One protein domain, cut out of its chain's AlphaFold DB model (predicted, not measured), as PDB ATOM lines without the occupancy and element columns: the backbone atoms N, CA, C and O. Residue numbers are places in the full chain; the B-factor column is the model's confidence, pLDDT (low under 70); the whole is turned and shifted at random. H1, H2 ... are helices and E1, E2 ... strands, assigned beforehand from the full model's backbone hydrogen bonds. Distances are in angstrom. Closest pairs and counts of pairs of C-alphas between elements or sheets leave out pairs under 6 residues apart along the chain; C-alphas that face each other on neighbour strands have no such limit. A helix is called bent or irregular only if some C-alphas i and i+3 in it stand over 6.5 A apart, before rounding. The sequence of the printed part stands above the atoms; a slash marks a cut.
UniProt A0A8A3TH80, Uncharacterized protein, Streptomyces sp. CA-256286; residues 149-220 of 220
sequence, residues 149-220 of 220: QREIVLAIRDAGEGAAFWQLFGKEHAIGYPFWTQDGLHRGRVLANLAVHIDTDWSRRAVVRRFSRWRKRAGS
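What this domain is: This is residues 149 to 220 of the 220 residues of an uncharacterized protein of Streptomyces sp. CA-256286 (UniProt A0A8A3TH80). What does the model look like? Two parallel strands, E1 and E2, lie side by side through the middle, with H1 and H2 on one side and H3 on the other; H2 packs on E2, H3 mainly on E1, and H1 sits more loosely. What is it built of? The printed part has 72 residues, with three named helices and two named strands in the order H1, E1, H2, E2, H3, a mixed class. It is compact, with a radius of gyration of the C-alphas of 12.1 A and spans of 38 by 28 by 16 A.

How they stand to each other: What stands by the first helix? H1, residues 149 to 159, is close to but not clearly touching H2, residues 177 to 187; their closest C-alphas, Gln 149 and Phe 179, are 7.8 A apart, at a shallow tilt of 28 degrees, the same way. How do the strands pair? E1, residues 164 to 170, and E2, residues 194 to 198, are parallel neighbours at 13 degrees, with N 197 and O 168 2.8 A apart, within hydrogen-bond range. E1, H2 and E2 form a strand-helix-strand unit, two parallel neighbour strands with a helix between them in the chain, and its crossover is right-handed. Which residues bring helices and strands closest? The closest C-alphas of H2 and E2, His 186 and Val 196, are 4.4 A apart. For E1 and H3, residues 204 to 218, they are Phe 165 and Phe 211, at 6.3 A; H3 is apart from H1 and H2. Are the helix backbones even? In H1 and H3 every O i to N i+4 pair is within hydrogen-bond range. H2 is irregular, C-alphas 183 and 186 being 8.5 A apart, with 2 of 7 such pairs and 5 of 8 O i to N i+3 pairs within range.

Where its parts are: Where does H1 begin? C-alpha 149 is at (-4.140, -6.673, 18.230), and H1 measures 15.4 A from first to last C-alpha. How long are the others? E1 measures 19.3 A, H2 13.0 A, E2 13.2 A and H3 21.2 A, its last C-alpha, 218, at (15.459, -14.217, 32.014).

The domain as a whole: How far does it reach? The two C-alphas farthest apart, those of His 173 and Ser 220, are 38.3 A apart. Is anything cut or uncertain? The printed part has no cut and no long link; pLDDT is under 70 at residue 201 and residues 219 to 220.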
ATOM      1  N   GLN A 149      -5.240  -7.217  17.415       89.12
ATOM      2  CA  GLN A 149      -4.140  -6.673  18.230       89.12
ATOM      3  C   GLN A 149      -4.245  -7.052  19.704       89.12
ATOM      4  O   GLN A 149      -3.246  -7.354  20.362       89.12
ATOM      5  N   ARG A 150      -5.478  -7.064  20.220       90.44
ATOM      6  CA  ARG A 150      -5.765  -7.536  21.573       90.44
ATOM      7  C   ARG A 150      -5.422  -9.014  21.693       90.44
ATOM      8  O   ARG A 150      -4.797  -9.408  22.669       90.44
ATOM      9  N   GLU A 151      -5.791  -9.812  20.705       90.44
ATOM     10  CA  GLU A 151      -5.512 -11.239  20.635       90.44
ATOM     11  C   GLU A 151      -4.015 -11.529  20.556       90.44
ATOM     12  O   GLU A 151      -3.559 -12.423  21.259       90.44
ATOM     13  N   ILE A 152      -3.237 -10.741  19.806       92.25
ATOM     14  CA  ILE A 152      -1.769 -10.824  19.802       92.25
ATOM     15  C   ILE A 152      -1.239 -10.621  21.226       92.25
ATOM     16  O   ILE A 152      -0.487 -11.450  21.736       92.25
ATOM     17  N   VAL A 153      -1.651  -9.543  21.902       93.19
ATOM     18  CA  VAL A 153      -1.207  -9.243  23.275       93.19
ATOM     19  C   VAL A 153      -1.605 -10.356  24.249       93.19
ATOM     20  O   VAL A 153      -0.788 -10.764  25.077       93.19
ATOM     21  N   LEU A 154      -2.830 -10.873  24.142       93.50
ATOM     22  CA  LEU A 154      -3.316 -11.971  24.975       93.50
ATOM     23  C   LEU A 154      -2.536 -13.265  24.715       93.50
ATOM     24  O   LEU A 154      -2.070 -13.876  25.667       93.50
ATOM     25  N   ALA A 155      -2.301 -13.630  23.454       93.06
ATOM     26  CA  ALA A 155      -1.521 -14.812  23.092       93.06
ATOM     27  C   ALA A 155      -0.080 -14.732  23.620       93.06
ATOM     28  O   ALA A 155       0.447 -15.721  24.129       93.06
ATOM     29  N   ILE A 156       0.549 -13.553  23.557       94.62
ATOM     30  CA  ILE A 156       1.894 -13.327  24.108       94.62
ATOM     31  C   ILE A 156       1.900 -13.498  25.626       94.62
ATOM     32  O   ILE A 156       2.794 -14.153  26.168       94.62
ATOM     33  N   ARG A 157       0.914 -12.915  26.313       94.25
ATOM     34  CA  ARG A 157       0.774 -13.033  27.765       94.25
ATOM     35  C   ARG A 157       0.562 -14.487  28.179       94.25
ATOM     36  O   ARG A 157       1.237 -14.963  29.086       94.25
ATOM     37  N   ASP A 158      -0.344 -15.179  27.501       93.94
ATOM     38  CA  ASP A 158      -0.744 -16.545  27.831       93.94
ATOM     39  C   ASP A 158       0.366 -17.560  27.487       93.94
ATOM     40  O   ASP A 158       0.507 -18.574  28.169       93.94
ATOM     41  N   ALA A 159       1.223 -17.266  26.496       91.62
ATOM     42  CA  ALA A 159       2.448 -18.028  26.236       91.62
ATOM     43  C   ALA A 159       3.496 -17.892  27.361       91.62
ATOM     44  O   ALA A 159       4.353 -18.761  27.510       91.62
ATOM     45  N   GLY A 160       3.423 -16.826  28.162       91.19
ATOM     46  CA  GLY A 160       4.299 -16.573  29.302       91.19
ATOM     47  C   GLY A 160       5.573 -15.797  28.954       91.19
ATOM     48  O   GLY A 160       6.194 -15.976  27.903       91.19
ATOM     49  N   GLU A 161       6.010 -14.946  29.887       90.19
ATOM     50  CA  GLU A 161       7.121 -14.003  29.674       90.19
ATOM     51  C   GLU A 161       8.469 -14.668  29.374       90.19
ATOM     52  O   GLU A 161       9.336 -14.056  28.748       90.19
ATOM     53  N   GLY A 162       8.652 -15.913  29.820       90.12
ATOM     54  CA  GLY A 162       9.860 -16.699  29.590       90.12
ATOM     55  C   GLY A 162       9.865 -17.470  28.271       90.12
ATOM     56  O   GLY A 162      10.927 -17.923  27.863       90.12
ATOM     57  N   ALA A 163       8.731 -17.638  27.583       91.44
ATOM     58  CA  ALA A 163       8.661 -18.526  26.419       91.44
ATOM     59  C   ALA A 163       9.436 -17.977  25.212       91.44
ATOM     60  O   ALA A 163      10.239 -18.681  24.598       91.44
ATOM     61  N   ALA A 164       9.234 -16.698  24.901       94.69
ATOM     62  CA  ALA A 164       9.904 -16.018  23.803       94.69
ATOM     63  C   ALA A 164       9.964 -14.509  24.023       94.69
ATOM     64  O   ALA A 164       9.164 -13.941  24.769       94.69
ATOM     65  N   PHE A 165      10.877 -13.862  23.303       95.81
ATOM     66  CA  PHE A 165      10.851 -12.417  23.120       95.81
ATOM     67  C   PHE A 165      10.162 -12.073  21.806       95.81
ATOM     68  O   PHE A 165      10.556 -12.579  20.754       95.81
ATOM     69  N   TRP A 166       9.193 -11.171  21.859       96.31
ATOM     70  CA  TRP A 166       8.371 -10.777  20.727       96.31
ATOM     71  C   TRP A 166       8.766  -9.387  20.255       96.31
ATOM     72  O   TRP A 166       8.792  -8.428  21.030       96.31
ATOM     73  N   GLN A 167       9.083  -9.269  18.971       95.56
ATOM     74  CA  GLN A 167       9.307  -7.986  18.321       95.56
ATOM     75  C   GLN A 167       8.303  -7.815  17.191       95.56
ATOM     76  O   GLN A 167       8.415  -8.474  16.162       95.56
ATOM     77  N   LEU A 168       7.324  -6.941  17.402       94.25
ATOM     78  CA  LEU A 168       6.258  -6.682  16.443       94.25
ATOM     79  C   LEU A 168       6.609  -5.451  15.604       94.25
ATOM     80  O   LEU A 168       7.048  -4.439  16.156       94.25
ATOM     81  N   PHE A 169       6.415  -5.534  14.295       91.94
ATOM     82  CA  PHE A 169       6.685  -4.466  13.333       91.94
ATOM     83  C   PHE A 169       5.416  -4.144  12.561       91.94
ATOM     84  O   PHE A 169       4.665  -5.046  12.219       91.94
ATOM     85  N   GLY A 170       5.174  -2.871  12.270       88.69
ATOM     86  CA  GLY A 170       4.049  -2.484  11.428       88.69
ATOM     87  C   GLY A 170       4.005  -0.990  11.151       88.69
ATOM     88  O   GLY A 170       4.635  -0.194  11.851       88.69
ATOM     89  N   LYS A 171       3.267  -0.617  10.105       86.25
ATOM     90  CA  LYS A 171       3.078   0.787   9.725       86.25
ATOM     91  C   LYS A 171       1.947   1.413  10.535       86.25
ATOM     92  O   LYS A 171       0.899   0.787  10.681       86.25
ATOM     93  N   GLU A 172       2.117   2.641  11.011       86.44
ATOM     94  CA  GLU A 172       1.192   3.321  11.929       86.44
ATOM     95  C   GLU A 172      -0.264   3.275  11.443       86.44
ATOM     96  O   GLU A 172      -1.173   2.881  12.180       86.44
ATOM     97  N   HIS A 173      -0.469   3.592  10.164       82.38
ATOM     98  CA  HIS A 173      -1.785   3.598   9.527       82.38
ATOM     99  C   HIS A 173      -2.425   2.203   9.438       82.38
ATOM    100  O   HIS A 173      -3.656   2.093   9.490       82.38
ATOM    101  N   ALA A 174      -1.609   1.150   9.343       81.19
ATOM    102  CA  ALA A 174      -2.047  -0.235   9.215       81.19
ATOM    103  C   ALA A 174      -2.339  -0.880  10.578       81.19
ATOM    104  O   ALA A 174      -3.344  -1.565  10.721       81.19
ATOM    105  N   ILE A 175      -1.516  -0.606  11.597       83.56
ATOM    106  CA  ILE A 175      -1.534  -1.320  12.884       83.56
ATOM    107  C   ILE A 175      -2.086  -0.493  14.046       83.56
ATOM    108  O   ILE A 175      -1.723  -0.737  15.189       83.56
ATOM    109  N   GLY A 176      -2.966   0.479  13.810       83.12
ATOM    110  CA  GLY A 176      -3.772   1.099  14.875       83.12
ATOM    111  C   GLY A 176      -2.958   1.667  16.050       83.12
ATOM    112  O   GLY A 176      -3.086   1.203  17.181       83.12
ATOM    113  N   TYR A 177      -2.143   2.695  15.798       86.62
ATOM    114  CA  TYR A 177      -1.266   3.350  16.786       86.62
ATOM    115  C   TYR A 177      -1.827   3.587  18.201       86.62
ATOM    116  O   TYR A 177      -1.092   3.332  19.166       86.62
ATOM    117  N   PRO A 178      -3.087   4.043  18.385       90.31
ATOM    118  CA  PRO A 178      -3.619   4.303  19.722       90.31
ATOM    119  C   PRO A 178      -3.585   3.073  20.637       90.31
ATOM    120  O   PRO A 178      -3.290   3.201  21.822       90.31
ATOM    121  N   PHE A 179      -3.798   1.873  20.088       91.56
ATOM    122  CA  PHE A 179      -3.768   0.633  20.861       91.56
ATOM    123  C   PHE A 179      -2.372   0.351  21.443       91.56
ATOM    124  O   PHE A 179      -2.227   0.092  22.632       91.56
ATOM    125  N   TRP A 180      -1.314   0.452  20.634       91.50
ATOM    126  CA  TRP A 180       0.056   0.120  21.065       91.50
ATOM    127  C   TRP A 180       0.701   1.177  21.967       91.50
ATOM    128  O   TRP A 180       1.688   0.914  22.673       91.50
ATOM    129  N   THR A 181       0.187   2.401  21.915       89.31
ATOM    130  CA  THR A 181       0.638   3.492  22.779       89.31
ATOM    131  C   THR A 181      -0.080   3.525  24.113       89.31
ATOM    132  O   THR A 181       0.535   3.963  25.093       89.31
ATOM    133  N   GLN A 182      -1.291   2.971  24.179       87.69
ATOM    134  CA  GLN A 182      -1.986   2.721  25.429       87.69
ATOM    135  C   GLN A 182      -1.085   1.935  26.393       87.69
ATOM    136  O   GLN A 182      -0.425   0.959  26.023       87.69
ATOM    137  N   ASP A 183      -0.980   2.447  27.622       85.44
ATOM    138  CA  ASP A 183      -0.188   1.888  28.724       85.44
ATOM    139  C   ASP A 183       1.300   1.640  28.396       85.44
ATOM    140  O   ASP A 183       2.045   1.020  29.154       85.44
ATOM    141  N   GLY A 184       1.784   2.183  27.274       85.50
ATOM    142  CA  GLY A 184       3.127   1.962  26.761       85.50
ATOM    143  C   GLY A 184       3.440   0.502  26.427       85.50
ATOM    144  O   GLY A 184       4.583   0.084  26.642       85.50
ATOM    145  N   LEU A 185       2.481  -0.253  25.871       88.06
ATOM    146  CA  LEU A 185       2.703  -1.605  25.328       88.06
ATOM    147  C   LEU A 185       3.931  -1.660  24.405       88.06
ATOM    148  O   LEU A 185       4.797  -2.517  24.572       88.06
ATOM    149  N   HIS A 186       4.091  -0.674  23.517       85.88
ATOM    150  CA  HIS A 186       5.258  -0.563  22.632       85.88
ATOM    151  C   HIS A 186       6.618  -0.459  23.349       85.88
ATOM    152  O   HIS A 186       7.659  -0.747  22.755       85.88
ATOM    153  N   ARG A 187       6.630  -0.064  24.628       85.38
ATOM    154  CA  ARG A 187       7.828   0.030  25.482       85.38
ATOM    155  C   ARG A 187       8.002  -1.184  26.397       85.38
ATOM    156  O   ARG A 187       8.880  -1.142  27.255       85.38
ATOM    157  N   GLY A 188       7.178  -2.220  26.237       84.38
ATOM    158  CA  GLY A 188       7.200  -3.411  27.083       84.38
ATOM    159  C   GLY A 188       6.849  -3.115  28.543       84.38
ATOM    160  O   GLY A 188       7.371  -3.766  29.441       84.38
ATOM    161  N   ARG A 189       6.024  -2.086  28.804       85.69
ATOM    162  CA  ARG A 189       5.627  -1.706  30.174       85.69
ATOM    163  C   ARG A 189       4.675  -2.711  30.818       85.69
ATOM    164  O   ARG A 189       4.741  -2.900  32.024       85.69
ATOM    165  N   VAL A 190       3.803  -3.312  30.011       87.12
ATOM    166  CA  VAL A 190       2.810  -4.307  30.452       87.12
ATOM    167  C   VAL A 190       3.318  -5.733  30.238       87.12
ATOM    168  O   VAL A 190       3.069  -6.600  31.060       87.12
ATOM    169  N   LEU A 191       4.043  -5.969  29.141       91.94
ATOM    170  CA  LEU A 191       4.632  -7.262  28.800       91.94
ATOM    171  C   LEU A 191       6.140  -7.080  28.618       91.94
ATOM    172  O   LEU A 191       6.586  -6.501  27.623       91.94
ATOM    173  N   ALA A 192       6.937  -7.553  29.578       91.50
ATOM    174  CA  ALA A 192       8.384  -7.312  29.604       91.50
ATOM    175  C   ALA A 192       9.144  -8.004  28.454       91.50
ATOM    176  O   ALA A 192      10.273  -7.626  28.115       91.50
ATOM    177  N   ASN A 193       8.523  -9.012  27.843       94.62
ATOM    178  CA  ASN A 193       9.034  -9.770  26.710       94.62
ATOM    179  C   ASN A 193       8.512  -9.274  25.348       94.62
ATOM    180  O   ASN A 193       8.688  -9.972  24.351       94.62
ATOM    181  N   LEU A 194       7.899  -8.086  25.287       95.62
ATOM    182  CA  LEU A 194       7.345  -7.490  24.071       95.62
ATOM    183  C   LEU A 194       8.033  -6.159  23.728       95.62
ATOM    184  O   LEU A 194       8.218  -5.284  24.574       95.62
ATOM    185  N   ALA A 195       8.363  -5.975  22.451       94.50
ATOM    186  CA  ALA A 195       8.712  -4.682  21.877       94.50
ATOM    187  C   ALA A 195       7.943  -4.450  20.573       94.50
ATOM    188  O   ALA A 195       7.938  -5.311  19.698       94.50
ATOM    189  N   VAL A 196       7.357  -3.263  20.416       93.38
ATOM    190  CA  VAL A 196       6.626  -2.885  19.198       93.38
ATOM    191  C   VAL A 196       7.370  -1.761  18.497       93.38
ATOM    192  O   VAL A 196       7.877  -0.836  19.138       93.38
ATOM    193  N   HIS A 197       7.470  -1.869  17.182       91.25
ATOM    194  CA  HIS A 197       8.188  -0.953  16.311       91.25
ATOM    195  C   HIS A 197       7.206  -0.424  15.265       91.25
ATOM    196  O   HIS A 197       6.735  -1.177  14.415       91.25
ATOM    197  N   ILE A 198       6.879   0.864  15.366       88.75
ATOM    198  CA  ILE A 198       5.883   1.538  14.524       88.75
ATOM    199  C   ILE A 198       6.621   2.444  13.542       88.75
ATOM    200  O   ILE A 198       7.516   3.171  13.975       88.75
ATOM    201  N   ASP A 199       6.302   2.356  12.248       85.06
ATOM    202  CA  ASP A 199       6.955   3.120  11.161       85.06
ATOM    203  C   ASP A 199       8.488   3.072  11.213       85.06
ATOM    204  O   ASP A 199       9.200   3.990  10.808       85.06
ATOM    205  N   THR A 200       9.019   1.989  11.776       76.62
ATOM    206  CA  THR A 200      10.439   1.862  12.060       76.62
ATOM    207  C   THR A 200      11.048   0.822  11.148       76.62
ATOM    208  O   THR A 200      10.566  -0.306  11.040       76.62
ATOM    209  N   ASP A 201      12.192   1.181  10.588       69.06
ATOM    210  CA  ASP A 201      13.003   0.266   9.811       69.06
ATOM    211  C   ASP A 201      13.597  -0.842  10.660       69.06
ATOM    212  O   ASP A 201      14.100  -0.645  11.774       69.06
ATOM    213  N   TRP A 202      13.636  -2.030  10.073       77.06
ATOM    214  CA  TRP A 202      14.226  -3.169  10.734       77.06
ATOM    215  C   TRP A 202      15.747  -3.022  10.843       77.06
ATOM    216  O   TRP A 202      16.490  -3.127   9.867       77.06
ATOM    217  N   SER A 203      16.238  -2.784  12.060       82.69
ATOM    218  CA  SER A 203      17.672  -2.733  12.346       82.69
ATOM    219  C   SER A 203      18.122  -4.005  13.050       82.69
ATOM    220  O   SER A 203      17.817  -4.205  14.230       82.69
ATOM    221  N   ARG A 204      18.959  -4.808  12.378       88.62
ATOM    222  CA  ARG A 204      19.624  -5.988  12.968       88.62
ATOM    223  C   ARG A 204      20.196  -5.681  14.353       88.62
ATOM    224  O   ARG A 204      19.990  -6.433  15.300       88.62
ATOM    225  N   ARG A 205      20.902  -4.551  14.498       89.12
ATOM    226  CA  ARG A 205      21.524  -4.152  15.772       89.12
ATOM    227  C   ARG A 205      20.477  -3.907  16.858       89.12
ATOM    228  O   ARG A 205      20.690  -4.323  17.995       89.12
ATOM    229  N   ALA A 206      19.379  -3.225  16.535       88.81
ATOM    230  CA  ALA A 206      18.320  -2.940  17.499       88.81
ATOM    231  C   ALA A 206      17.598  -4.221  17.941       88.81
ATOM    232  O   ALA A 206      17.445  -4.432  19.148       88.81
ATOM    233  N   VAL A 207      17.251  -5.082  16.977       91.31
ATOM    234  CA  VAL A 207      16.583  -6.374  17.190       91.31
ATOM    235  C   VAL A 207      17.415  -7.262  18.111       91.31
ATOM    236  O   VAL A 207      16.945  -7.650  19.181       91.31
ATOM    237  N   VAL A 208      18.680  -7.505  17.746       92.19
ATOM    238  CA  VAL A 208      19.612  -8.335  18.525       92.19
ATOM    239  C   VAL A 208      19.792  -7.773  19.933       92.19
ATOM    240  O   VAL A 208      19.694  -8.503  20.915       92.19
ATOM    241  N   ARG A 209      20.018  -6.459  20.059       92.62
ATOM    242  CA  ARG A 209      20.277  -5.820  21.356       92.62
ATOM    243  C   ARG A 209      19.110  -5.981  22.328       92.62
ATOM    244  O   ARG A 209      19.359  -6.210  23.509       92.62
ATOM    245  N   ARG A 210      17.863  -5.820  21.871       92.19
ATOM    246  CA  ARG A 210      16.680  -5.990  22.734       92.19
ATOM    247  C   ARG A 210      16.537  -7.445  23.177       92.19
ATOM    248  O   ARG A 210      16.456  -7.685  24.379       92.19
ATOM    249  N   PHE A 211      16.651  -8.384  22.237       93.31
ATOM    250  CA  PHE A 211      16.602  -9.813  22.540       93.31
ATOM    251  C   PHE A 211      17.675 -10.238  23.551       93.31
ATOM    252  O   PHE A 211      17.360 -10.838  24.575       93.31
ATOM    253  N   SER A 212      18.939  -9.860  23.331       91.19
ATOM    254  CA  SER A 212      20.030 -10.210  24.248       91.19
ATOM    255  C   SER A 212      19.846  -9.622  25.649       91.19
ATOM    256  O   SER A 212      20.259 -10.247  26.621       91.19
ATOM    257  N   ARG A 213      19.250  -8.428  25.783       91.69
ATOM    258  CA  ARG A 213      18.957  -7.837  27.101       91.69
ATOM    259  C   ARG A 213      17.867  -8.604  27.836       91.69
ATOM    260  O   ARG A 213      18.046  -8.879  29.017       91.69
ATOM    261  N   TRP A 214      16.773  -8.937  27.152       92.62
ATOM    262  CA  TRP A 214      15.706  -9.751  27.729       92.62
ATOM    263  C   TRP A 214      16.240 -11.121  28.154       92.62
ATOM    264  O   TRP A 214      16.110 -11.490  29.315       92.62
ATOM    265  N   ARG A 215      16.965 -11.809  27.266       88.38
ATOM    266  CA  ARG A 215      17.512 -13.144  27.537       88.38
ATOM    267  C   ARG A 215      18.467 -13.159  28.730       88.38
ATOM    268  O   ARG A 215      18.423 -14.084  29.529       88.38
ATOM    269  N   LYS A 216      19.307 -12.126  28.881       86.56
ATOM    270  CA  LYS A 216      20.170 -11.985  30.064       86.56
ATOM    271  C   LYS A 216      19.357 -11.892  31.352       86.56
ATOM    272  O   LYS A 216      19.703 -12.570  32.303       86.56
ATOM    273  N   ARG A 217      18.284 -11.095  31.366       84.50
ATOM    274  CA  ARG A 217      17.403 -10.949  32.537       84.50
ATOM    275  C   ARG A 217      16.633 -12.228  32.857       84.50
ATOM    276  O   ARG A 217      16.448 -12.512  34.021       84.50
ATOM    277  N   ALA A 218      16.207 -12.972  31.838       75.62
ATOM    278  CA  ALA A 218      15.459 -14.217  32.014       75.62
ATOM    279  C   ALA A 218      16.329 -15.399  32.487       75.62
ATOM    280  O   ALA A 218      15.795 -16.369  33.011       75.62
ATOM    281  N   GLY A 219      17.647 -15.343  32.261       63.66
ATOM    282  CA  GLY A 219      18.614 -16.328  32.763       63.66
ATOM    283  C   GLY A 219      19.383 -15.883  34.014       63.66
ATOM    284  O   GLY A 219      20.346 -16.555  34.375       63.66
ATOM    285  N   SER A 220      19.013 -14.735  34.600       45.75
ATOM    286  CA  SER A 220      19.466 -14.267  35.922       45.75
ATOM    287  C   SER A 220      18.456 -14.706  36.972       45.75
ATOM    288  O   SER A 220      18.892 -15.008  38.098       45.75
TER     289      SER A 220